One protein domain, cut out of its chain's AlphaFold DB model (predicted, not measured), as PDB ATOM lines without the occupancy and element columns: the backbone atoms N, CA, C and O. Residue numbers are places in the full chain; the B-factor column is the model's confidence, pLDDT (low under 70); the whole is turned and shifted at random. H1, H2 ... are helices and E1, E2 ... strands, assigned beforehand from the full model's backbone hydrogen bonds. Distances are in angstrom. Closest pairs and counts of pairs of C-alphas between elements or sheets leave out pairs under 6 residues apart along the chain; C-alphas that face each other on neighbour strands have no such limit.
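What this domain is: This is residues 46 to 198 of the 204 residues of an uncharacterized protein of Thamnocephalis sphaerospora (UniProt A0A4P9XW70). One sheet of nine strands, E2 to E10, is curled like part of a barrel into an open trough. Over its hollow side lie the short strands E1 and E11, paired side by side toward the E2 end, and the short helix H1 toward the E10 end; the long link from E10 to E11 crosses that open side. The printed part has 153 residues, with one named helix and then eleven named strands, H1 followed by E1 to E11; the large sheet runs E2 E3 E4 E5 E6 E7 E8 E9 E10, antiparallel throughout, and E1 and E11 are parallel. The class is mostly strand, and the whole is compact and rounded, with a radius of gyration of the C-alphas of 15.8 A and spans of 48 by 37 by 26 A.

How they stand to each other: Start at edge strand E2, residues 71 to 76, whose N 73 is 2.8 A from O 86 of E3, residues 82 to 88. From there go to E4, residues 94 to 101, with N 85 and O 98 at 2.8 A, and to E5, residues 111 to 117, with N 99 and O 113 at 2.8 A. Next comes E6, residues 124 to 135, with N 114 and O 128 at 2.8 A, then E7, residues 142 to 150, with N 131 and O 147 at 2.8 A. E7 bends by 54 degrees at residue 145. Then find E8, residues 153 to 161, with N 148 and O 155 at 2.8 A, E9, residues 167 to 173, with N 158 and O 170 at 2.8 A, and edge strand E10, residues 180 to 182, with N 169 and O 182 at 2.8 A. E2 to E10 form a meander, each strand the antiparallel neighbour of the one before, and each consecutive two are a hairpin; the sheet is twisted. E1, residues 63 to 66, is the parallel neighbour of E11, residues 194 to 197, at 37 degrees, with N 64 and O 194 at 2.8 A. The closest C-alphas of E1 and E3, Gln 66 and Phe 87, are 7.0 A apart. H1, residues 46 to 51, is on the large sheet at a height of 8.5 A, over none of its strands, but only just: 2 of its C-alphas fall on E9. In H1 every O i to N i+4 pair is within hydrogen-bond range.

Where its parts are: Find C-alpha 46 at (-1.679, -33.561, 37.840), where H1 begins; it spans 8.6 A. E6, the longest strand, runs 32.6 A from C-alpha 124 at (16.120, -32.887, 55.863); E8 runs 26.3 A and E7 23.3 A. E11 ends at C-alpha 197, (12.805, -44.358, 38.438).

The domain as a whole: The two C-alphas farthest apart, Asn 120 and Ala 163, are 49.1 A apart. The printed part has no cut; the links H1 to E1 and E10 to E11 are long. Its mean pLDDT is 92.2, and no printed residue is under 70.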
ATOM      1  N   ALA A  46      -3.088 -33.958  37.799       77.38
ATOM      2  CA  ALA A  46      -1.679 -33.561  37.840       77.38
ATOM      3  C   ALA A  46      -1.325 -32.820  39.138       77.38
ATOM      4  O   ALA A  46      -0.190 -32.903  39.601       77.38
ATOM      5  N   PHE A  47      -2.301 -32.157  39.768       77.81
ATOM      6  CA  PHE A  47      -2.097 -31.511  41.058       77.81
ATOM      7  C   PHE A  47      -1.789 -32.545  42.148       77.81
ATOM      8  O   PHE A  47      -0.977 -32.288  43.031       77.81
ATOM      9  N   PHE A  48      -2.409 -33.730  42.114       81.00
ATOM     10  CA  PHE A  48      -2.116 -34.759  43.114       81.00
ATOM     11  C   PHE A  48      -0.699 -35.306  42.972       81.00
ATOM     12  O   PHE A  48      -0.013 -35.478  43.972       81.00
ATOM     13  N   GLU A  49      -0.239 -35.524  41.742       81.50
ATOM     14  CA  GLU A  49       1.150 -35.916  41.492       81.50
ATOM     15  C   GLU A  49       2.125 -34.828  41.985       81.50
ATOM     16  O   GLU A  49       3.111 -35.138  42.654       81.50
ATOM     17  N   GLU A  50       1.800 -33.545  41.776       82.19
ATOM     18  CA  GLU A  50       2.564 -32.423  42.341       82.19
ATOM     19  C   GLU A  50       2.536 -32.415  43.882       82.19
ATOM     20  O   GLU A  50       3.572 -32.229  44.527       82.19
ATOM     21  N   TYR A  51       1.374 -32.675  44.492       83.94
ATOM     22  CA  TYR A  51       1.207 -32.792  45.944       83.94
ATOM     23  C   TYR A  51       2.105 -33.889  46.530       83.94
ATOM     24  O   TYR A  51       2.690 -33.691  47.598       83.94
ATOM     25  N   LEU A  52       2.272 -35.005  45.813       85.81
ATOM     26  CA  LEU A  52       3.153 -36.109  46.192       85.81
ATOM     27  C   LEU A  52       4.652 -35.812  45.990       85.81
ATOM     28  O   LEU A  52       5.465 -36.633  46.412       85.81
ATOM     29  N   SER A  53       5.040 -34.670  45.403       83.12
ATOM     30  CA  SER A  53       6.443 -34.221  45.259       83.12
ATOM     31  C   SER A  53       7.391 -35.252  44.623       83.12
ATOM     32  O   SER A  53       8.557 -35.352  45.017       83.12
ATOM     33  N   ASP A  54       6.914 -36.078  43.688       88.88
ATOM     34  CA  ASP A  54       7.699 -37.195  43.142       88.88
ATOM     35  C   ASP A  54       8.281 -38.112  44.239       88.88
ATOM     36  O   ASP A  54       9.403 -38.617  44.124       88.88
ATOM     37  N   HIS A  55       7.582 -38.292  45.365       92.94
ATOM     38  CA  HIS A  55       7.953 -39.261  46.404       92.94
ATOM     39  C   HIS A  55       7.318 -40.621  46.131       92.94
ATOM     40  O   HIS A  55       7.978 -41.654  46.269       92.94
ATOM     41  N   PHE A  56       6.059 -40.611  45.691       92.38
ATOM     42  CA  PHE A  56       5.258 -41.804  45.432       92.38
ATOM     43  C   PHE A  56       4.516 -41.701  44.114       92.38
ATOM     44  O   PHE A  56       4.234 -40.613  43.628       92.38
ATOM     45  N   ARG A  57       4.132 -42.864  43.597       92.38
ATOM     46  CA  ARG A  57       3.099 -43.006  42.574       92.38
ATOM     47  C   ARG A  57       2.054 -43.976  43.077       92.38
ATOM     48  O   ARG A  57       2.412 -45.009  43.635       92.38
ATOM     49  N   PHE A  58       0.783 -43.658  42.862       91.44
ATOM     50  CA  PHE A  58      -0.328 -44.570  43.155       91.44
ATOM     51  C   PHE A  58      -0.869 -45.262  41.899       91.44
ATOM     52  O   PHE A  58      -1.444 -46.344  42.006       91.44
ATOM     53  N   SER A  59      -0.661 -44.675  40.716       89.94
ATOM     54  CA  SER A  59      -1.127 -45.216  39.437       89.94
ATOM     55  C   SER A  59       0.054 -45.586  38.526       89.94
ATOM     56  O   SER A  59       1.020 -44.824  38.433       89.94
ATOM     57  N   PRO A  60       0.033 -46.756  37.856       90.38
ATOM     58  CA  PRO A  60      -0.970 -47.821  37.979       90.38
ATOM     59  C   PRO A  60      -0.830 -48.668  39.260       90.38
ATOM     60  O   PRO A  60      -1.714 -49.452  39.590       90.38
ATOM     61  N   HIS A  61       0.296 -48.554  39.969       92.06
ATOM     62  CA  HIS A  61       0.567 -49.294  41.203       92.06
ATOM     63  C   HIS A  61       1.241 -48.379  42.216       92.06
ATOM     64  O   HIS A  61       2.035 -47.524  41.819       92.06
ATOM     65  N   PHE A  62       1.015 -48.642  43.505       93.38
ATOM     66  CA  PHE A  62       1.804 -48.026  44.565       93.38
ATOM     67  C   PHE A  62       3.305 -48.299  44.375       93.38
ATOM     68  O   PHE A  62       3.740 -49.454  44.309       93.38
ATOM     69  N   ALA A  63       4.100 -47.236  44.291       95.25
ATOM     70  CA  ALA A  63       5.547 -47.309  44.165       95.25
ATOM     71  C   ALA A  63       6.229 -46.093  44.796       95.25
ATOM     72  O   ALA A  63       5.678 -44.993  44.818       95.25
ATOM     73  N   ILE A  64       7.461 -46.295  45.251       95.81
ATOM     74  CA  ILE A  64       8.367 -45.224  45.664       95.81
ATOM     75  C   ILE A  64       9.145 -44.756  44.445       95.81
ATOM     76  O   ILE A  64       9.688 -45.565  43.688       95.81
ATOM     77  N   VAL A  65       9.226 -43.446  44.274       96.12
ATOM     78  CA  VAL A  65       9.988 -42.842  43.188       96.12
ATOM     79  C   VAL A  65      11.449 -42.677  43.613       96.12
ATOM     80  O   VAL A  65      11.767 -42.019  44.608       96.12
ATOM     81  N   GLN A  66      12.345 -43.284  42.841       97.19
ATOM     82  CA  GLN A  66      13.791 -43.170  42.975       97.19
ATOM     83  C   GLN A  66      14.275 -41.865  42.332       97.19
ATOM     84  O   GLN A  66      14.062 -41.682  41.130       97.19
ATOM     85  N   PRO A  67      14.966 -40.982  43.075       96.00
ATOM     86  CA  PRO A  67      15.536 -39.771  42.498       96.00
ATOM     87  C   PRO A  67      16.534 -40.073  41.371       96.00
ATOM     88  O   PRO A  67      17.245 -41.084  41.399       96.00
ATOM     89  N   VAL A  68      16.610 -39.182  40.382       95.44
ATOM     90  CA  VAL A  68      17.501 -39.326  39.219       95.44
ATOM     91  C   VAL A  68      18.963 -39.442  39.662       95.44
ATOM     92  O   VAL A  68      19.409 -38.724  40.551       95.44
ATOM     93  N   GLY A  69      19.715 -40.350  39.033       95.25
ATOM     94  CA  GLY A  69      21.151 -40.515  39.289       95.25
ATOM     95  C   GLY A  69      21.496 -41.158  40.637       95.25
ATOM     96  O   GLY A  69      22.659 -41.152  41.031       95.25
ATOM     97  N   THR A  70      20.507 -41.711  41.342       97.31
ATOM     98  CA  THR A  70      20.726 -42.407  42.615       97.31
ATOM     99  C   THR A  70      20.674 -43.918  42.466       97.31
ATOM    100  O   THR A  70      20.212 -44.433  41.448       97.31
ATOM    101  N   ARG A  71      21.085 -44.639  43.510       97.88
ATOM    102  CA  ARG A  71      20.841 -46.076  43.674       97.88
ATOM    103  C   ARG A  71      20.210 -46.373  45.038       97.88
ATOM    104  O   ARG A  71      20.586 -45.722  46.011       97.88
ATOM    105  N   PRO A  72      19.288 -47.343  45.134       98.25
ATOM    106  CA  PRO A  72      18.713 -47.745  46.410       98.25
ATOM    107  C   PRO A  72      19.660 -48.674  47.183       98.25
ATOM    108  O   PRO A  72      20.231 -49.609  46.620       98.25
ATOM    109  N   VAL A  73      19.761 -48.460  48.492       98.38
ATOM    110  CA  VAL A  73      20.372 -49.363  49.470       98.38
ATOM    111  C   VAL A  73      19.311 -49.740  50.494       98.38
ATOM    112  O   VAL A  73      18.683 -48.874  51.098       98.38
ATOM    113  N   TYR A  74      19.099 -51.040  50.681       98.00
ATOM    114  CA  TYR A  74      18.061 -51.568  51.563       98.00
ATOM    115  C   TYR A  74      18.657 -51.944  52.913       98.00
ATOM    116  O   TYR A  74      19.596 -52.739  52.978       98.00
ATOM    117  N   LYS A  75      18.064 -51.429  53.988       97.94
ATOM    118  CA  LYS A  75      18.340 -51.881  55.352       97.94
ATOM    119  C   LYS A  75      17.213 -52.789  55.803       97.94
ATOM    120  O   LYS A  75      16.037 -52.523  55.536       97.94
ATOM    121  N   LYS A  76      17.591 -53.878  56.462       97.00
ATOM    122  CA  LYS A  76      16.665 -54.893  56.944       97.00
ATOM    123  C   LYS A  76      16.851 -55.128  58.434       97.00
ATOM    124  O   LYS A  76      17.956 -54.974  58.953       97.00
ATOM    125  N   ASP A  77      15.771 -55.508  59.102       95.12
ATOM    126  CA  ASP A  77      15.821 -55.960  60.487       95.12
ATOM    127  C   ASP A  77      16.277 -57.427  60.601       95.12
ATOM    128  O   ASP A  77      16.578 -58.100  59.613       95.12
ATOM    129  N   SER A  78      16.305 -57.946  61.831       95.56
ATOM    130  CA  SER A  78      16.671 -59.336  62.134       95.56
ATOM    131  C   SER A  78      15.722 -60.390  61.547       95.56
ATOM    132  O   SER A  78      16.022 -61.577  61.634       95.56
ATOM    133  N   HIS A  79      14.579 -59.983  60.988       94.69
ATOM    134  CA  HIS A  79      13.588 -60.853  60.353       94.69
ATOM    135  C   HIS A  79      13.622 -60.726  58.819       94.69
ATOM    136  O   HIS A  79      12.683 -61.147  58.149       94.69
ATOM    137  N   ASP A  80      14.682 -60.132  58.258       94.56
ATOM    138  CA  ASP A  80      14.854 -59.873  56.822       94.56
ATOM    139  C   ASP A  80      13.792 -58.926  56.220       94.56
ATOM    140  O   ASP A  80      13.570 -58.886  55.006       94.56
ATOM    141  N   ARG A  81      13.146 -58.100  57.051       93.81
ATOM    142  CA  ARG A  81      12.129 -57.138  56.602       93.81
ATOM    143  C   ARG A  81      12.772 -55.786  56.351       93.81
ATOM    144  O   ARG A  81      13.546 -55.311  57.175       93.81
ATOM    145  N   ILE A  82      12.409 -55.126  55.250       95.62
ATOM    146  CA  ILE A  82      12.911 -53.782  54.928       95.62
ATOM    147  C   ILE A  82      12.441 -52.789  56.002       95.62
ATOM    148  O   ILE A  82      11.231 -52.642  56.219       95.62
ATOM    149  N   THR A  83      13.389 -52.111  56.650       97.00
ATOM    150  CA  THR A  83      13.144 -50.998  57.584       97.00
ATOM    151  C   THR A  83      13.444 -49.661  56.939       97.00
ATOM    152  O   THR A  83      12.713 -48.707  57.175       97.00
ATOM    153  N   ASP A  84      14.469 -49.598  56.086       98.19
ATOM    154  CA  ASP A  84      14.867 -48.368  55.419       98.19
ATOM    155  C   ASP A  84      15.304 -48.619  53.977       98.19
ATOM    156  O   ASP A  84      15.830 -49.682  53.633       98.19
ATOM    157  N   ILE A  85      15.105 -47.607  53.139       98.44
ATOM    158  CA  ILE A  85      15.625 -47.532  51.777       98.44
ATOM    159  C   ILE A  85      16.331 -46.189  51.639       98.44
ATOM    160  O   ILE A  85      15.699 -45.137  51.726       98.44
ATOM    161  N   GLU A  86      17.637 -46.220  51.422       98.31
ATOM    162  CA  GLU A  86      18.455 -45.028  51.211       98.31
ATOM    163  C   GLU A  86      18.774 -44.884  49.729       98.31
ATOM    164  O   GLU A  86      19.264 -45.814  49.096       98.31
ATOM    165  N   PHE A  87      18.499 -43.714  49.167       98.00
ATOM    166  CA  PHE A  87      18.874 -43.371  47.804       98.00
ATOM    167  C   PHE A  87      20.179 -42.585  47.831       98.00
ATOM    168  O   PHE A  87      20.210 -41.440  48.289       98.00
ATOM    169  N   LEU A  88      21.245 -43.224  47.346       97.69
ATOM    170  CA  LEU A  88      22.605 -42.695  47.353       97.69
ATOM    171  C   LEU A  88      23.001 -42.149  45.984       97.69
ATOM    172  O   LEU A  88      22.728 -42.792  44.968       97.69
ATOM    173  N   THR A  89      23.691 -41.012  45.952       97.06
ATOM    174  CA  THR A  89      24.379 -40.506  44.750       97.06
ATOM    175  C   THR A  89      25.596 -41.372  44.396       97.06
ATOM    176  O   THR A  89      25.952 -42.308  45.111       97.06
ATOM    177  N   ALA A  90      26.288 -41.043  43.301       96.88
ATOM    178  CA  ALA A  90      27.576 -41.654  42.961       96.88
ATOM    179  C   ALA A  90      28.700 -41.364  43.983       96.88
ATOM    180  O   ALA A  90      29.681 -42.099  44.006       96.88
ATOM    181  N   SER A  91      28.557 -40.322  44.815       96.44
ATOM    182  CA  SER A  91      29.484 -39.960  45.900       96.44
ATOM    183  C   SER A  91      29.084 -40.537  47.265       96.44
ATOM    184  O   SER A  91      29.650 -40.145  48.280       96.44
ATOM    185  N   ASP A  92      28.116 -41.457  47.300       96.38
ATOM    186  CA  ASP A  92      27.583 -42.093  48.517       96.38
ATOM    187  C   ASP A  92      26.872 -41.135  49.482       96.38
ATOM    188  O   ASP A  92      26.662 -41.445  50.655       96.38
ATOM    189  N   GLU A  93      26.417 -39.991  48.975       96.38
ATOM    190  CA  GLU A  93      25.568 -39.068  49.724       96.38
ATOM    191  C   GLU A  93      24.109 -39.532  49.697       96.38
ATOM    192  O   GLU A  93      23.556 -39.828  48.634       96.38
ATOM    193  N   ILE A  94      23.454 -39.547  50.861       96.75
ATOM    194  CA  ILE A  94      22.016 -39.819  50.972       96.75
ATOM    195  C   ILE A  94      21.245 -38.575  50.529       96.75
ATOM    196  O   ILE A  94      21.281 -37.549  51.203       96.75
ATOM    197  N   VAL A  95      20.483 -38.684  49.441       97.00
ATOM    198  CA  VAL A  95      19.574 -37.605  48.998       97.00
ATOM    199  C   VAL A  95      18.135 -37.845  49.426       97.00
ATOM    200  O   VAL A  95      17.361 -36.900  49.579       97.00
ATOM    201  N   ARG A  96      17.757 -39.107  49.649       97.44
ATOM    202  CA  ARG A  96      16.428 -39.479  50.130       97.44
ATOM    203  C   ARG A  96      16.502 -40.739  50.980       97.44
ATOM    204  O   ARG A  96      17.162 -41.699  50.599       97.44
ATOM    205  N   GLN A  97      15.788 -40.741  52.095       98.00
ATOM    206  CA  GLN A  97      15.606 -41.907  52.952       98.00
ATOM    207  C   GLN A  97      14.118 -42.207  53.080       98.00
ATOM    208  O   GLN A  97      13.321 -41.325  53.388       98.00
ATOM    209  N   VAL A  98      13.762 -43.463  52.861       98.25
ATOM    210  CA  VAL A  98      12.453 -44.027  53.172       98.25
ATOM    211  C   VAL A  98      12.606 -44.851  54.438       98.25
ATOM    212  O   VAL A  98      13.467 -45.721  54.470       98.25
ATOM    213  N   THR A  99      11.755 -44.648  55.434       98.19
ATOM    214  CA  THR A  99      11.710 -45.470  56.648       98.19
ATOM    215  C   THR A  99      10.327 -46.088  56.792       98.19
ATOM    216  O   THR A  99       9.319 -45.386  56.730       98.19
ATOM    217  N   LEU A 100      10.270 -47.400  57.002       97.56
ATOM    218  CA  LEU A 100       9.057 -48.159  57.280       97.56
ATOM    219  C   LEU A 100       8.987 -48.502  58.761       97.56
ATOM    220  O   LEU A 100       9.765 -49.314  59.266       97.56
ATOM    221  N   ARG A 101       8.011 -47.917  59.449       97.31
ATOM    222  CA  ARG A 101       7.744 -48.206  60.852       97.31
ATOM    223  C   ARG A 101       6.730 -49.334  60.965       97.31
ATOM    224  O   ARG A 101       5.719 -49.347  60.268       97.31
ATOM    225  N   ARG A 102       7.014 -50.278  61.860       95.62
ATOM    226  CA  ARG A 102       6.109 -51.359  62.255       95.62
ATOM    227  C   ARG A 102       5.804 -51.221  63.740       95.62
ATOM    228  O   ARG A 102       6.749 -51.103  64.526       95.62
ATOM    229  N   PRO A 103       4.529 -51.251  64.151       92.38
ATOM    230  CA  PRO A 103       4.190 -51.374  65.556       92.38
ATOM    231  C   PRO A 103       4.730 -52.688  66.122       92.38
ATOM    232  O   PRO A 103       4.871 -53.686  65.410       92.38
ATOM    233  N   PHE A 104       5.014 -52.698  67.420       90.62
ATOM    234  CA  PHE A 104       5.517 -53.891  68.090       90.62
ATOM    235  C   PHE A 104       4.553 -55.077  67.908       90.62
ATOM    236  O   PHE A 104       3.358 -54.968  68.183       90.62
ATOM    237  N   GLY A 105       5.084 -56.211  67.445       87.81
ATOM    238  CA  GLY A 105       4.318 -57.442  67.234       87.81
ATOM    239  C   GLY A 105       3.467 -57.487  65.957       87.81
ATOM    240  O   GLY A 105       2.689 -58.431  65.806       87.81
ATOM    241  N   LEU A 106       3.594 -56.505  65.054       88.81
ATOM    242  CA  LEU A 106       2.959 -56.522  63.732       88.81
ATOM    243  C   LEU A 106       3.987 -56.752  62.615       88.81
ATOM    244  O   LEU A 106       5.128 -56.291  62.688       88.81
ATOM    245  N   GLU A 107       3.564 -57.472  61.575       89.81
ATOM    246  CA  GLU A 107       4.372 -57.709  60.372       89.81
ATOM    247  C   GLU A 107       4.246 -56.557  59.374       89.81
ATOM    248  O   GLU A 107       5.211 -56.180  58.700       89.81
ATOM    249  N   GLU A 108       3.052 -55.972  59.294       92.88
ATOM    250  CA  GLU A 108       2.752 -54.886  58.381       92.88
ATOM    251  C   GLU A 108       3.209 -53.539  58.955       92.88
ATOM    252  O   GLU A 108       2.993 -53.253  60.139       92.88
ATOM    253  N   PRO A 109       3.825 -52.677  58.134       95.88
ATOM    254  CA  PRO A 109       4.147 -51.324  58.554       95.88
ATOM    255  C   PRO A 109       2.881 -50.476  58.675       95.88
ATOM    256  O   PRO A 109       2.005 -50.531  57.814       95.88
ATOM    257  N   ASP A 110       2.802 -49.672  59.733       96.31
ATOM    258  CA  ASP A 110       1.716 -48.711  59.963       96.31
ATOM    259  C   ASP A 110       2.033 -47.337  59.378       96.31
ATOM    260  O   ASP A 110       1.145 -46.509  59.183       96.31
ATOM    261  N   THR A 111       3.310 -47.066  59.115       97.38
ATOM    262  CA  THR A 111       3.769 -45.776  58.619       97.38
ATOM    263  C   THR A 111       4.978 -45.946  57.717       97.38
ATOM    264  O   THR A 111       5.869 -46.756  57.974       97.38
ATOM    265  N   LEU A 112       5.018 -45.142  56.665       97.69
ATOM    266  CA  LEU A 112       6.162 -44.950  55.796       97.69
ATOM    267  C   LEU A 112       6.493 -43.456  55.783       97.69
ATOM    268  O   LEU A 112       5.640 -42.621  55.499       97.69
ATOM    269  N   THR A 113       7.733 -43.110  56.101       97.62
ATOM    270  CA  THR A 113       8.229 -41.729  56.081       97.62
ATOM    271  C   THR A 113       9.265 -41.574  54.978       97.62
ATOM    272  O   THR A 113      10.145 -42.418  54.853       97.62
ATOM    273  N   VAL A 114       9.185 -40.501  54.196       97.56
ATOM    274  CA  VAL A 114      10.193 -40.119  53.204       97.56
ATOM    275  C   VAL A 114      10.803 -38.794  53.616       97.56
ATOM    276  O   VAL A 114      10.112 -37.786  53.720       97.56
ATOM    277  N   ARG A 115      12.113 -38.799  53.829       96.75
ATOM    278  CA  ARG A 115      12.914 -37.604  54.083       96.75
ATOM    279  C   ARG A 115      13.778 -37.333  52.871       96.75
ATOM    280  O   ARG A 115      14.502 -38.221  52.431       96.75
ATOM    281  N   THR A 116      13.706 -36.119  52.347       96.06
ATOM    282  CA  THR A 116      14.618 -35.649  51.300       96.06
ATOM    283  C   THR A 116      15.632 -34.718  51.943       96.06
ATOM    284  O   THR A 116      15.249 -33.840  52.713       96.06
ATOM    285  N   PHE A 117      16.916 -34.914  51.665       95.56
ATOM    286  CA  PHE A 117      18.003 -34.138  52.259       95.56
ATOM    287  C   PHE A 117      18.499 -33.085  51.276       95.56
ATOM    288  O   PHE A 117      18.596 -33.344  50.075       95.56
ATOM    289  N   ALA A 118      18.821 -31.893  51.783       92.25
ATOM    290  CA  ALA A 118      19.549 -30.924  50.974       92.25
ATOM    291  C   ALA A 118      20.987 -31.417  50.754       92.25
ATOM    292  O   ALA A 118      21.592 -32.040  51.631       92.25
ATOM    293  N   GLN A 119      21.530 -31.136  49.571       86.31
ATOM    294  CA  GLN A 119      22.866 -31.584  49.198       86.31
ATOM    295  C   GLN A 119      23.898 -31.080  50.217       86.31
ATOM    296  O   GLN A 119      23.890 -29.905  50.585       86.31
ATOM    297  N   ASN A 120      24.773 -31.974  50.679       85.62
ATOM    298  CA  ASN A 120      25.858 -31.692  51.630       85.62
ATOM    299  C   ASN A 120      25.457 -31.184  53.028       85.62
ATOM    300  O   ASN A 120      26.347 -30.858  53.811       85.62
ATOM    301  N   SER A 121      24.171 -31.086  53.378       83.06
ATOM    302  CA  SER A 121      23.781 -30.500  54.670       83.06
ATOM    303  C   SER A 121      23.516 -31.537  55.760       83.06
ATOM    304  O   SER A 121      23.540 -31.196  56.939       83.06
ATOM    305  N   GLY A 122      23.205 -32.789  55.394       84.75
ATOM    306  CA  GLY A 122      22.670 -33.790  56.329       84.75
ATOM    307  C   GLY A 122      21.321 -33.396  56.957       84.75
ATOM    308  O   GLY A 122      20.761 -34.151  57.749       84.75
ATOM    309  N   VAL A 123      20.778 -32.228  56.598       90.06
ATOM    310  CA  VAL A 123      19.514 -31.681  57.091       90.06
ATOM    311  C   VAL A 123      18.409 -32.061  56.112       90.06
ATOM    312  O   VAL A 123      18.534 -31.871  54.897       90.06
ATOM    313  N   ALA A 124      17.312 -32.596  56.647       91.12
ATOM    314  CA  ALA A 124      16.120 -32.887  55.863       91.12
ATOM    315  C   ALA A 124      15.501 -31.574  55.354       91.12
ATOM    316  O   ALA A 124      15.137 -30.706  56.145       91.12
ATOM    317  N   ALA A 125      15.401 -31.441  54.035       91.50
ATOM    318  CA  ALA A 125      14.766 -30.321  53.351       91.50
ATOM    319  C   ALA A 125      13.245 -30.501  53.232       91.50
ATOM    320  O   ALA A 125      12.511 -29.520  53.202       91.50
ATOM    321  N   ASP A 126      12.778 -31.750  53.167       92.81
ATOM    322  CA  ASP A 126      11.359 -32.087  53.056       92.81
ATOM    323  C   ASP A 126      11.061 -33.408  53.774       92.81
ATOM    324  O   ASP A 126      11.926 -34.288  53.875       92.81
ATOM    325  N   ASN A 127       9.835 -33.541  54.277       94.19
ATOM    326  CA  ASN A 127       9.371 -34.720  54.996       94.19
ATOM    327  C   ASN A 127       7.930 -35.053  54.605       94.19
ATOM    328  O   ASN A 127       7.013 -34.255  54.803       94.19
ATOM    329  N   PHE A 128       7.744 -36.272  54.118       95.69
ATOM    330  CA  PHE A 128       6.454 -36.847  53.775       95.69
ATOM    331  C   PHE A 128       6.178 -38.033  54.692       95.69
ATOM    332  O   PHE A 128       7.041 -38.881  54.907       95.69
ATOM    333  N   GLU A 129       4.964 -38.127  55.211       97.12
ATOM    334  CA  GLU A 129       4.501 -39.256  56.009       97.12
ATOM    335  C   GLU A 129       3.258 -39.869  55.362       97.12
ATOM    336  O   GLU A 129       2.302 -39.169  55.033       97.12
ATOM    337  N   LEU A 130       3.275 -41.189  55.198       97.00
ATOM    338  CA  LEU A 130       2.163 -42.005  54.741       97.00
ATOM    339  C   LEU A 130       1.807 -43.000  55.845       97.00
ATOM    340  O   LEU A 130       2.546 -43.955  56.078       97.00
ATOM    341  N   ALA A 131       0.692 -42.788  56.531       97.56
ATOM    342  CA  ALA A 131       0.152 -43.751  57.481       97.56
ATOM    343  C   ALA A 131      -0.865 -44.666  56.793       97.56
ATOM    344  O   ALA A 131      -1.654 -44.214  55.959       97.56
ATOM    345  N   PHE A 132      -0.843 -45.948  57.152       96.94
ATOM    346  CA  PHE A 132      -1.684 -46.981  56.557       96.94
ATOM    347  C   PHE A 132      -2.736 -47.453  57.552       96.94
ATOM    348  O   PHE A 132      -2.414 -47.935  58.640       96.94
ATOM    349  N   GLU A 133      -3.997 -47.402  57.146       96.19
ATOM    350  CA  GLU A 133      -5.070 -48.089  57.850       96.19
ATOM    351  C   GLU A 133      -5.372 -49.399  57.137       96.19
ATOM    352  O   GLU A 133      -5.570 -49.425  55.923       96.19
ATOM    353  N   TYR A 134      -5.420 -50.500  57.884       94.44
ATOM    354  CA  TYR A 134      -5.674 -51.826  57.330       94.44
ATOM    355  C   TYR A 134      -7.039 -52.349  57.762       94.44
ATOM    356  O   TYR A 134      -7.330 -52.383  58.959       94.44
ATOM    357  N   ALA A 135      -7.811 -52.879  56.813       91.50
ATOM    358  CA  ALA A 135      -9.045 -53.617  57.083       91.50
ATOM    359  C   ALA A 135      -8.865 -55.126  56.861       91.50
ATOM    360  O   ALA A 135      -8.017 -55.558  56.077       91.50
ATOM    361  N   GLY A 136      -9.699 -55.926  57.532       87.19
ATOM    362  CA  GLY A 136      -9.705 -57.388  57.445       87.19
ATOM    363  C   GLY A 136      -8.969 -58.095  58.589       87.19
ATOM    364  O   GLY A 136      -8.402 -57.470  59.483       87.19
ATOM    365  N   TYR A 137      -8.998 -59.429  58.562       77.38
ATOM    366  CA  TYR A 137      -8.307 -60.301  59.522       77.38
ATOM    367  C   TYR A 137      -6.840 -60.506  59.129       77.38
ATOM    368  O   TYR A 137      -6.536 -60.441  57.940       77.38
ATOM    369  N   ARG A 138      -5.954 -60.790  60.103       73.69
ATOM    370  CA  ARG A 138      -4.474 -60.836  59.971       73.69
ATOM    371  C   ARG A 138      -3.952 -61.285  58.594       73.69
ATOM    372  O   ARG A 138      -3.275 -60.518  57.933       73.69
ATOM    373  N   GLU A 139      -4.322 -62.469  58.114       71.62
ATOM    374  CA  GLU A 139      -3.774 -63.031  56.862       71.62
ATOM    375  C   GLU A 139      -4.268 -62.357  55.569       71.62
ATOM    376  O   GLU A 139      -3.691 -62.540  54.495       71.62
ATOM    377  N   ARG A 140      -5.359 -61.592  55.649       78.31
ATOM    378  CA  ARG A 140      -6.007 -60.912  54.520       78.31
ATOM    379  C   ARG A 140      -6.127 -59.411  54.758       78.31
ATOM    380  O   ARG A 140      -6.993 -58.778  54.152       78.31
ATOM    381  N   ARG A 141      -5.286 -58.850  55.636       87.44
ATOM    382  CA  ARG A 141      -5.240 -57.405  55.841       87.44
ATOM    383  C   ARG A 141      -4.821 -56.735  54.544       87.44
ATOM    384  O   ARG A 141      -3.873 -57.155  53.887       87.44
ATOM    385  N   ARG A 142      -5.575 -55.717  54.158       90.62
ATOM    386  CA  ARG A 142      -5.295 -54.874  52.996       90.62
ATOM    387  C   ARG A 142      -5.355 -53.430  53.437       90.62
ATOM    388  O   ARG A 142      -6.132 -53.111  54.339       90.62
ATOM    389  N   VAL A 143      -4.566 -52.579  52.792       94.81
ATOM    390  CA  VAL A 143      -4.646 -51.141  53.035       94.81
ATOM    391  C   VAL A 143      -6.034 -50.657  52.613       94.81
ATOM    392  O   VAL A 143      -6.437 -50.803  51.459       94.81
ATOM    393  N   ALA A 144      -6.779 -50.149  53.584       95.69
ATOM    394  CA  ALA A 144      -8.137 -49.642  53.458       95.69
ATOM    395  C   ALA A 144      -8.170 -48.117  53.348       95.69
ATOM    396  O   ALA A 144      -9.077 -47.584  52.719       95.69
ATOM    397  N   ALA A 145      -7.181 -47.430  53.917       96.69
ATOM    398  CA  ALA A 145      -7.004 -46.000  53.739       96.69
ATOM    399  C   ALA A 145      -5.535 -45.602  53.909       96.69
ATOM    400  O   ALA A 145      -4.739 -46.306  54.535       96.69
ATOM    401  N   TYR A 146      -5.207 -44.442  53.355       97.25
ATOM    402  CA  TYR A 146      -3.947 -43.751  53.548       97.25
ATOM    403  C   TYR A 146      -4.221 -42.392  54.178       97.25
ATOM    404  O   TYR A 146      -5.083 -41.650  53.704       97.25
ATOM    405  N   MET A 147      -3.443 -42.037  55.194       97.00
ATOM    406  CA  MET A 147      -3.346 -40.667  55.681       97.00
ATOM    407  C   MET A 147      -1.980 -40.116  55.280       97.00
ATOM    408  O   MET A 147      -0.943 -40.638  55.683       97.00
ATOM    409  N   MET A 148      -1.990 -39.063  54.475       96.19
ATOM    410  CA  MET A 148      -0.810 -38.380  53.961       96.19
ATOM    411  C   MET A 148      -0.571 -37.097  54.749       96.19
ATOM    412  O   MET A 148      -1.503 -36.322  54.982       96.19
ATOM    413  N   ARG A 149       0.683 -36.849  55.122       95.19
ATOM    414  CA  ARG A 149       1.144 -35.567  55.660       95.19
ATOM    415  C   ARG A 149       2.359 -35.112  54.877       95.19
ATOM    416  O   ARG A 149       3.335 -35.846  54.753       95.19
ATOM    417  N   THR A 150       2.290 -33.891  54.376       91.94
ATOM    418  CA  THR A 150       3.340 -33.264  53.572       91.94
ATOM    419  C   THR A 150       3.591 -31.855  54.089       91.94
ATOM    420  O   THR A 150       2.771 -31.299  54.826       91.94
ATOM    421  N   SER A 151       4.673 -31.231  53.632       88.94
ATOM    422  CA  SER A 151       4.908 -29.796  53.820       88.94
ATOM    423  C   SER A 151       3.802 -28.913  53.211       88.94
ATOM    424  O   SER A 151       3.645 -27.769  53.631       88.94
ATOM    425  N   ARG A 152       2.985 -29.441  52.283       86.69
ATOM    426  CA  ARG A 152       1.840 -28.745  51.664       86.69
ATOM    427  C   ARG A 152       0.500 -28.977  52.368       86.69
ATOM    428  O   ARG A 152      -0.510 -28.428  51.939       86.69
ATOM    429  N   GLY A 153       0.462 -29.793  53.421       90.75
ATOM    430  CA  GLY A 153      -0.757 -30.104  54.166       90.75
ATOM    431  C   GLY A 153      -1.072 -31.595  54.210       90.75
ATOM    432  O   GLY A 153      -0.218 -32.446  53.950       90.75
ATOM    433  N   HIS A 154      -2.312 -31.918  54.569       94.00
ATOM    434  CA  HIS A 154      -2.749 -33.276  54.886       94.00
ATOM    435  C   HIS A 154      -3.794 -33.755  53.878       94.00
ATOM    436  O   HIS A 154      -4.599 -32.958  53.399       94.00
ATOM    437  N   ALA A 155      -3.833 -35.054  53.600       94.25
ATOM    438  CA  ALA A 155      -4.862 -35.644  52.753       94.25
ATOM    439  C   ALA A 155      -5.193 -37.071  53.190       94.25
ATOM    440  O   ALA A 155      -4.336 -37.799  53.685       94.25
ATOM    441  N   PHE A 156      -6.439 -37.478  52.973       95.81
ATOM    442  CA  PHE A 156      -6.870 -38.864  53.101       95.81
ATOM    443  C   PHE A 156      -7.061 -39.460  51.719       95.81
ATOM    444  O   PHE A 156      -7.540 -38.785  50.814       95.81
ATOM    445  N   ALA A 157      -6.714 -40.727  51.552       95.56
ATOM    446  CA  ALA A 157      -6.973 -41.453  50.325       95.56
ATOM    447  C   ALA A 157      -7.576 -42.823  50.627       95.56
ATOM    448  O   ALA A 157      -7.045 -43.573  51.441       95.56
ATOM    449  N   THR A 158      -8.683 -43.156  49.970       96.75
ATOM    450  CA  THR A 158      -9.412 -44.414  50.178       96.75
ATOM    451  C   THR A 158      -9.526 -45.163  48.853       96.75
ATOM    452  O   THR A 158     -10.082 -44.613  47.898       96.75
ATOM    453  N   PRO A 159      -9.019 -46.406  48.756       96.06
ATOM    454  CA  PRO A 159      -9.226 -47.240  47.582       96.06
ATOM    455  C   PRO A 159     -10.711 -47.552  47.401       96.06
ATOM    456  O   PRO A 159     -11.374 -48.049  48.312       96.06
ATOM    457  N   MET A 160     -11.227 -47.313  46.205       95.44
ATOM    458  CA  MET A 160     -12.599 -47.609  45.813       95.44
ATOM    459  C   MET A 160     -12.586 -48.552  44.623       95.44
ATOM    460  O   MET A 160     -11.764 -48.423  43.722       95.44
ATOM    461  N   ARG A 161     -13.490 -49.531  44.609       93.31
ATOM    462  CA  ARG A 161     -13.603 -50.435  43.466       93.31
ATOM    463  C   ARG A 161     -14.356 -49.730  42.341       93.31
ATOM    464  O   ARG A 161     -15.464 -49.250  42.569       93.31
ATOM    465  N   SER A 162     -13.773 -49.697  41.150       91.12
ATOM    466  CA  SER A 162     -14.421 -49.144  39.962       91.12
ATOM    467  C   SER A 162     -15.454 -50.127  39.396       91.12
ATOM    468  O   SER A 162     -15.437 -51.328  39.698       91.12
ATOM    469  N   ALA A 163     -16.334 -49.642  38.515       87.56
ATOM    470  CA  ALA A 163     -17.284 -50.495  37.793       87.56
ATOM    471  C   ALA A 163     -16.587 -51.554  36.911       87.56
ATOM    472  O   ALA A 163     -17.131 -52.633  36.695       87.56
ATOM    473  N   ALA A 164     -15.361 -51.275  36.453       88.12
ATOM    474  CA  ALA A 164     -14.541 -52.200  35.669       88.12
ATOM    475  C   ALA A 164     -13.834 -53.268  36.531       88.12
ATOM    476  O   ALA A 164     -13.112 -54.115  36.008       88.12
ATOM    477  N   GLY A 165     -14.008 -53.230  37.857       87.81
ATOM    478  CA  GLY A 165     -13.372 -54.155  38.793       87.81
ATOM    479  C   GLY A 165     -11.927 -53.801  39.159       87.81
ATOM    480  O   GLY A 165     -11.352 -54.497  40.002       87.81
ATOM    481  N   SER A 166     -11.371 -52.727  38.582       91.12
ATOM    482  CA  SER A 166     -10.115 -52.105  39.015       91.12
ATOM    483  C   SER A 166     -10.307 -51.326  40.325       91.12
ATOM    484  O   SER A 166     -11.401 -51.300  40.900       91.12
ATOM    485  N   TYR A 167      -9.229 -50.726  40.826       93.19
ATOM    486  CA  TYR A 167      -9.284 -49.800  41.949       93.19
ATOM    487  C   TYR A 167      -8.998 -48.384  41.463       93.19
ATOM    488  O   TYR A 167      -8.088 -48.172  40.664       93.19
ATOM    489  N   ASP A 168      -9.769 -47.447  41.989       94.38
ATOM    490  CA  ASP A 168      -9.505 -46.019  41.949       94.38
ATOM    491  C   ASP A 168      -9.170 -45.557  43.371       94.38
ATOM    492  O   ASP A 168      -9.431 -46.262  44.350       94.38
ATOM    493  N   LEU A 169      -8.595 -44.370  43.512       94.25
ATOM    494  CA  LEU A 169      -8.270 -43.790  44.808       94.25
ATOM    495  C   LEU A 169      -9.041 -42.484  44.976       94.25
ATOM    496  O   LEU A 169      -8.772 -41.509  44.280       94.25
ATOM    497  N   SER A 170     -10.008 -42.471  45.890       94.50
ATOM    498  CA  SER A 170     -10.706 -41.243  46.275       94.50
ATOM    499  C   SER A 170      -9.831 -40.469  47.244       94.50
ATOM    500  O   SER A 170      -9.490 -40.993  48.307       94.50
ATOM    501  N   VAL A 171      -9.443 -39.255  46.868       93.50
ATOM    502  CA  VAL A 171      -8.546 -38.400  47.640       93.50
ATOM    503  C   VAL A 171      -9.315 -37.198  48.176       93.50
ATOM    504  O   VAL A 171      -9.995 -36.483  47.439       93.50
ATOM    505  N   VAL A 172      -9.180 -36.982  49.480       93.00
ATOM    506  CA  VAL A 172      -9.823 -35.926  50.258       93.00
ATOM    507  C   VAL A 172      -8.732 -35.105  50.938       93.00
ATOM    508  O   VAL A 172      -8.263 -35.471  52.023       93.00
ATOM    509  N   PRO A 173      -8.273 -34.006  50.325       90.31
ATOM    510  CA  PRO A 173      -7.346 -33.124  51.002       90.31
ATOM    511  C   PRO A 173      -8.015 -32.377  52.151       90.31
ATOM    512  O   PRO A 173      -9.121 -31.852  52.021       90.31
ATOM    513  N   MET A 174      -7.336 -32.297  53.290       89.56
ATOM    514  CA  MET A 174      -7.857 -31.588  54.452       89.56
ATOM    515  C   MET A 174      -7.865 -30.082  54.184       89.56
ATOM    516  O   MET A 174      -6.828 -29.485  53.904       89.56
ATOM    517  N   GLY A 175      -9.041 -29.465  54.299       82.62
ATOM    518  CA  GLY A 175      -9.233 -28.035  54.046       82.62
ATOM    519  C   GLY A 175      -9.535 -27.678  52.587       82.62
ATOM    520  O   GLY A 175      -9.782 -26.507  52.308       82.62
ATOM    521  N   ALA A 176      -9.563 -28.651  51.671       79.25
ATOM    522  CA  ALA A 176     -10.090 -28.444  50.326       79.25
ATOM    523  C   ALA A 176     -11.627 -28.513  50.323       79.25
ATOM    524  O   ALA A 176     -12.242 -29.181  51.154       79.25
ATOM    525  N   HIS A 177     -12.255 -27.827  49.367       76.75
ATOM    526  CA  HIS A 177     -13.713 -27.836  49.200       76.75
ATOM    527  C   HIS A 177     -14.226 -29.023  48.378       76.75
ATOM    528  O   HIS A 177     -15.436 -29.199  48.251       76.75
ATOM    529  N   ALA A 178     -13.324 -29.813  47.799       80.12
ATOM    530  CA  ALA A 178     -13.680 -30.879  46.885       80.12
ATOM    531  C   ALA A 178     -12.695 -32.046  46.956       80.12
ATOM    532  O   ALA A 178     -11.505 -31.878  47.229       80.12
ATOM    533  N   ASN A 179     -13.237 -33.224  46.667       87.44
ATOM    534  CA  ASN A 179     -12.502 -34.470  46.531       87.44
ATOM    535  C   ASN A 179     -12.203 -34.702  45.052       87.44
ATOM    536  O   ASN A 179     -12.920 -34.198  44.187       87.44
ATOM    537  N   PHE A 180     -11.212 -35.533  44.761       87.38
ATOM    538  CA  PHE A 180     -10.972 -36.014  43.404       87.38
ATOM    539  C   PHE A 180     -10.661 -37.506  43.411       87.38
ATOM    540  O   PHE A 180     -10.424 -38.113  44.457       87.38
ATOM    541  N   VAL A 181     -10.694 -38.108  42.227       90.62
ATOM    542  CA  VAL A 181     -10.491 -39.544  42.044       90.62
ATOM    543  C   VAL A 181      -9.285 -39.764  41.147       90.62
ATOM    544  O   VAL A 181      -9.257 -39.305  40.007       90.62
ATOM    545  N   LEU A 182      -8.296 -40.496  41.652       90.62
ATOM    546  CA  LEU A 182      -7.201 -41.009  40.842       90.62
ATOM    547  C   LEU A 182      -7.603 -42.372  40.276       90.62
ATOM    548  O   LEU A 182      -7.701 -43.358  41.009       90.62
ATOM    549  N   ALA A 183      -7.836 -42.417  38.968       91.44
ATOM    550  CA  ALA A 183      -8.230 -43.641  38.287       91.44
ATOM    551  C   ALA A 183      -7.082 -44.665  38.210       91.44
ATOM    552  O   ALA A 183      -5.905 -44.301  38.095       91.44
ATOM    553  N   ASN A 184      -7.437 -45.952  38.196       91.25
ATOM    554  CA  ASN A 184      -6.499 -47.071  38.027       91.25
ATOM    555  C   ASN A 184      -5.370 -47.103  39.072       91.25
ATOM    556  O   ASN A 184      -4.235 -47.466  38.769       91.25
ATOM    557  N   ALA A 185      -5.674 -46.714  40.304       92.44
ATOM    558  CA  ALA A 185      -4.743 -46.758  41.415       92.44
ATOM    559  C   ALA A 185      -4.856 -48.100  42.147       92.44
ATOM    560  O   ALA A 185      -5.806 -48.338  42.896       92.44
ATOM    561  N   GLN A 186      -3.881 -48.992  41.962       91.12
ATOM    562  CA  GLN A 186      -3.853 -50.230  42.732       91.12
ATOM    563  C   GLN A 186      -3.343 -49.960  44.158       91.12
ATOM    564  O   GLN A 186      -2.208 -49.498  44.319       91.12
ATOM    565  N   PRO A 187      -4.136 -50.273  45.204       91.50
ATOM    566  CA  PRO A 187      -3.690 -50.104  46.573       91.50
ATOM    567  C   PRO A 187      -2.500 -51.011  46.871       91.50
ATOM    568  O   PRO A 187      -2.387 -52.120  46.342       91.50
ATOM    569  N   TRP A 188      -1.632 -50.536  47.756       94.56
ATOM    570  CA  TRP A 188      -0.500 -51.296  48.234       94.56
ATOM    571  C   TRP A 188      -0.944 -52.584  48.939       94.56
ATOM    572  O   TRP A 188      -1.917 -52.610  49.695       94.56
ATOM    573  N   ASP A 189      -0.203 -53.663  48.696       89.62
ATOM    574  CA  ASP A 189      -0.447 -54.978  49.288       89.62
ATOM    575  C   ASP A 189       0.060 -55.097  50.738       89.62
ATOM    576  O   ASP A 189      -0.184 -56.117  51.383       89.62
ATOM    577  N   GLY A 190       0.762 -54.073  51.243       88.88
ATOM    578  CA  GLY A 190       1.365 -54.042  52.578       88.88
ATOM    579  C   GLY A 190       2.623 -54.904  52.726       88.88
ATOM    580  O   GLY A 190       3.131 -55.054  53.836       88.88
ATOM    581  N   LYS A 191       3.123 -55.500  51.635       86.69
ATOM    582  CA  LYS A 191       4.206 -56.495  51.657       86.69
ATOM    583  C   LYS A 191       5.378 -56.102  50.774       86.69
ATOM    584  O   LYS A 191       6.522 -56.175  51.215       86.69
ATOM    585  N   SER A 192       5.108 -55.712  49.532       88.56
ATOM    586  CA  SER A 192       6.141 -55.488  48.522       88.56
ATOM    587  C   SER A 192       6.248 -54.012  48.163       88.56
ATOM    588  O   SER A 192       5.273 -53.369  47.795       88.56
ATOM    589  N   ILE A 193       7.446 -53.444  48.286       91.38
ATOM    590  CA  ILE A 193       7.692 -52.050  47.909       91.38
ATOM    591  C   ILE A 193       8.299 -52.048  46.518       91.38
ATOM    592  O   ILE A 193       9.420 -52.516  46.318       91.38
ATOM    593  N   ARG A 194       7.560 -51.512  45.549       95.00
ATOM    594  CA  ARG A 194       8.091 -51.267  44.211       95.00
ATOM    595  C   ARG A 194       8.853 -49.946  44.209       95.00
ATOM    596  O   ARG A 194       8.345 -48.944  44.704       95.00
ATOM    597  N   ILE A 195      10.040 -49.944  43.616       96.12
ATOM    598  CA  ILE A 195      10.780 -48.724  43.292       96.12
ATOM    599  C   ILE A 195      10.670 -48.494  41.790       96.12
ATOM    600  O   ILE A 195      10.846 -49.424  41.003       96.12
ATOM    601  N   VAL A 196      10.358 -47.265  41.397       95.50
ATOM    602  CA  VAL A 196      10.344 -46.838  39.996       95.50
ATOM    603  C   VAL A 196      11.284 -45.652  39.824       95.50
ATOM    604  O   VAL A 196      11.344 -44.806  40.716       95.50
ATOM    605  N   PRO A 197      12.022 -45.552  38.707       94.50
ATOM    606  CA  PRO A 197      12.805 -44.358  38.438       94.50
ATOM    607  C   PRO A 197      11.876 -43.144  38.353       94.50
ATOM    608  O   PRO A 197      10.771 -43.237  37.803       94.50
ATOM    609  N   ALA A 198      12.329 -42.003  38.875       91.19
ATOM    610  CA  ALA A 198      11.744 -40.722  38.515       91.19
ATOM    611  C   ALA A 198      11.693 -40.646  36.991       91.19
ATOM    612  O   ALA A 198      12.662 -41.003  36.311       91.19
TER     613      ALA A 198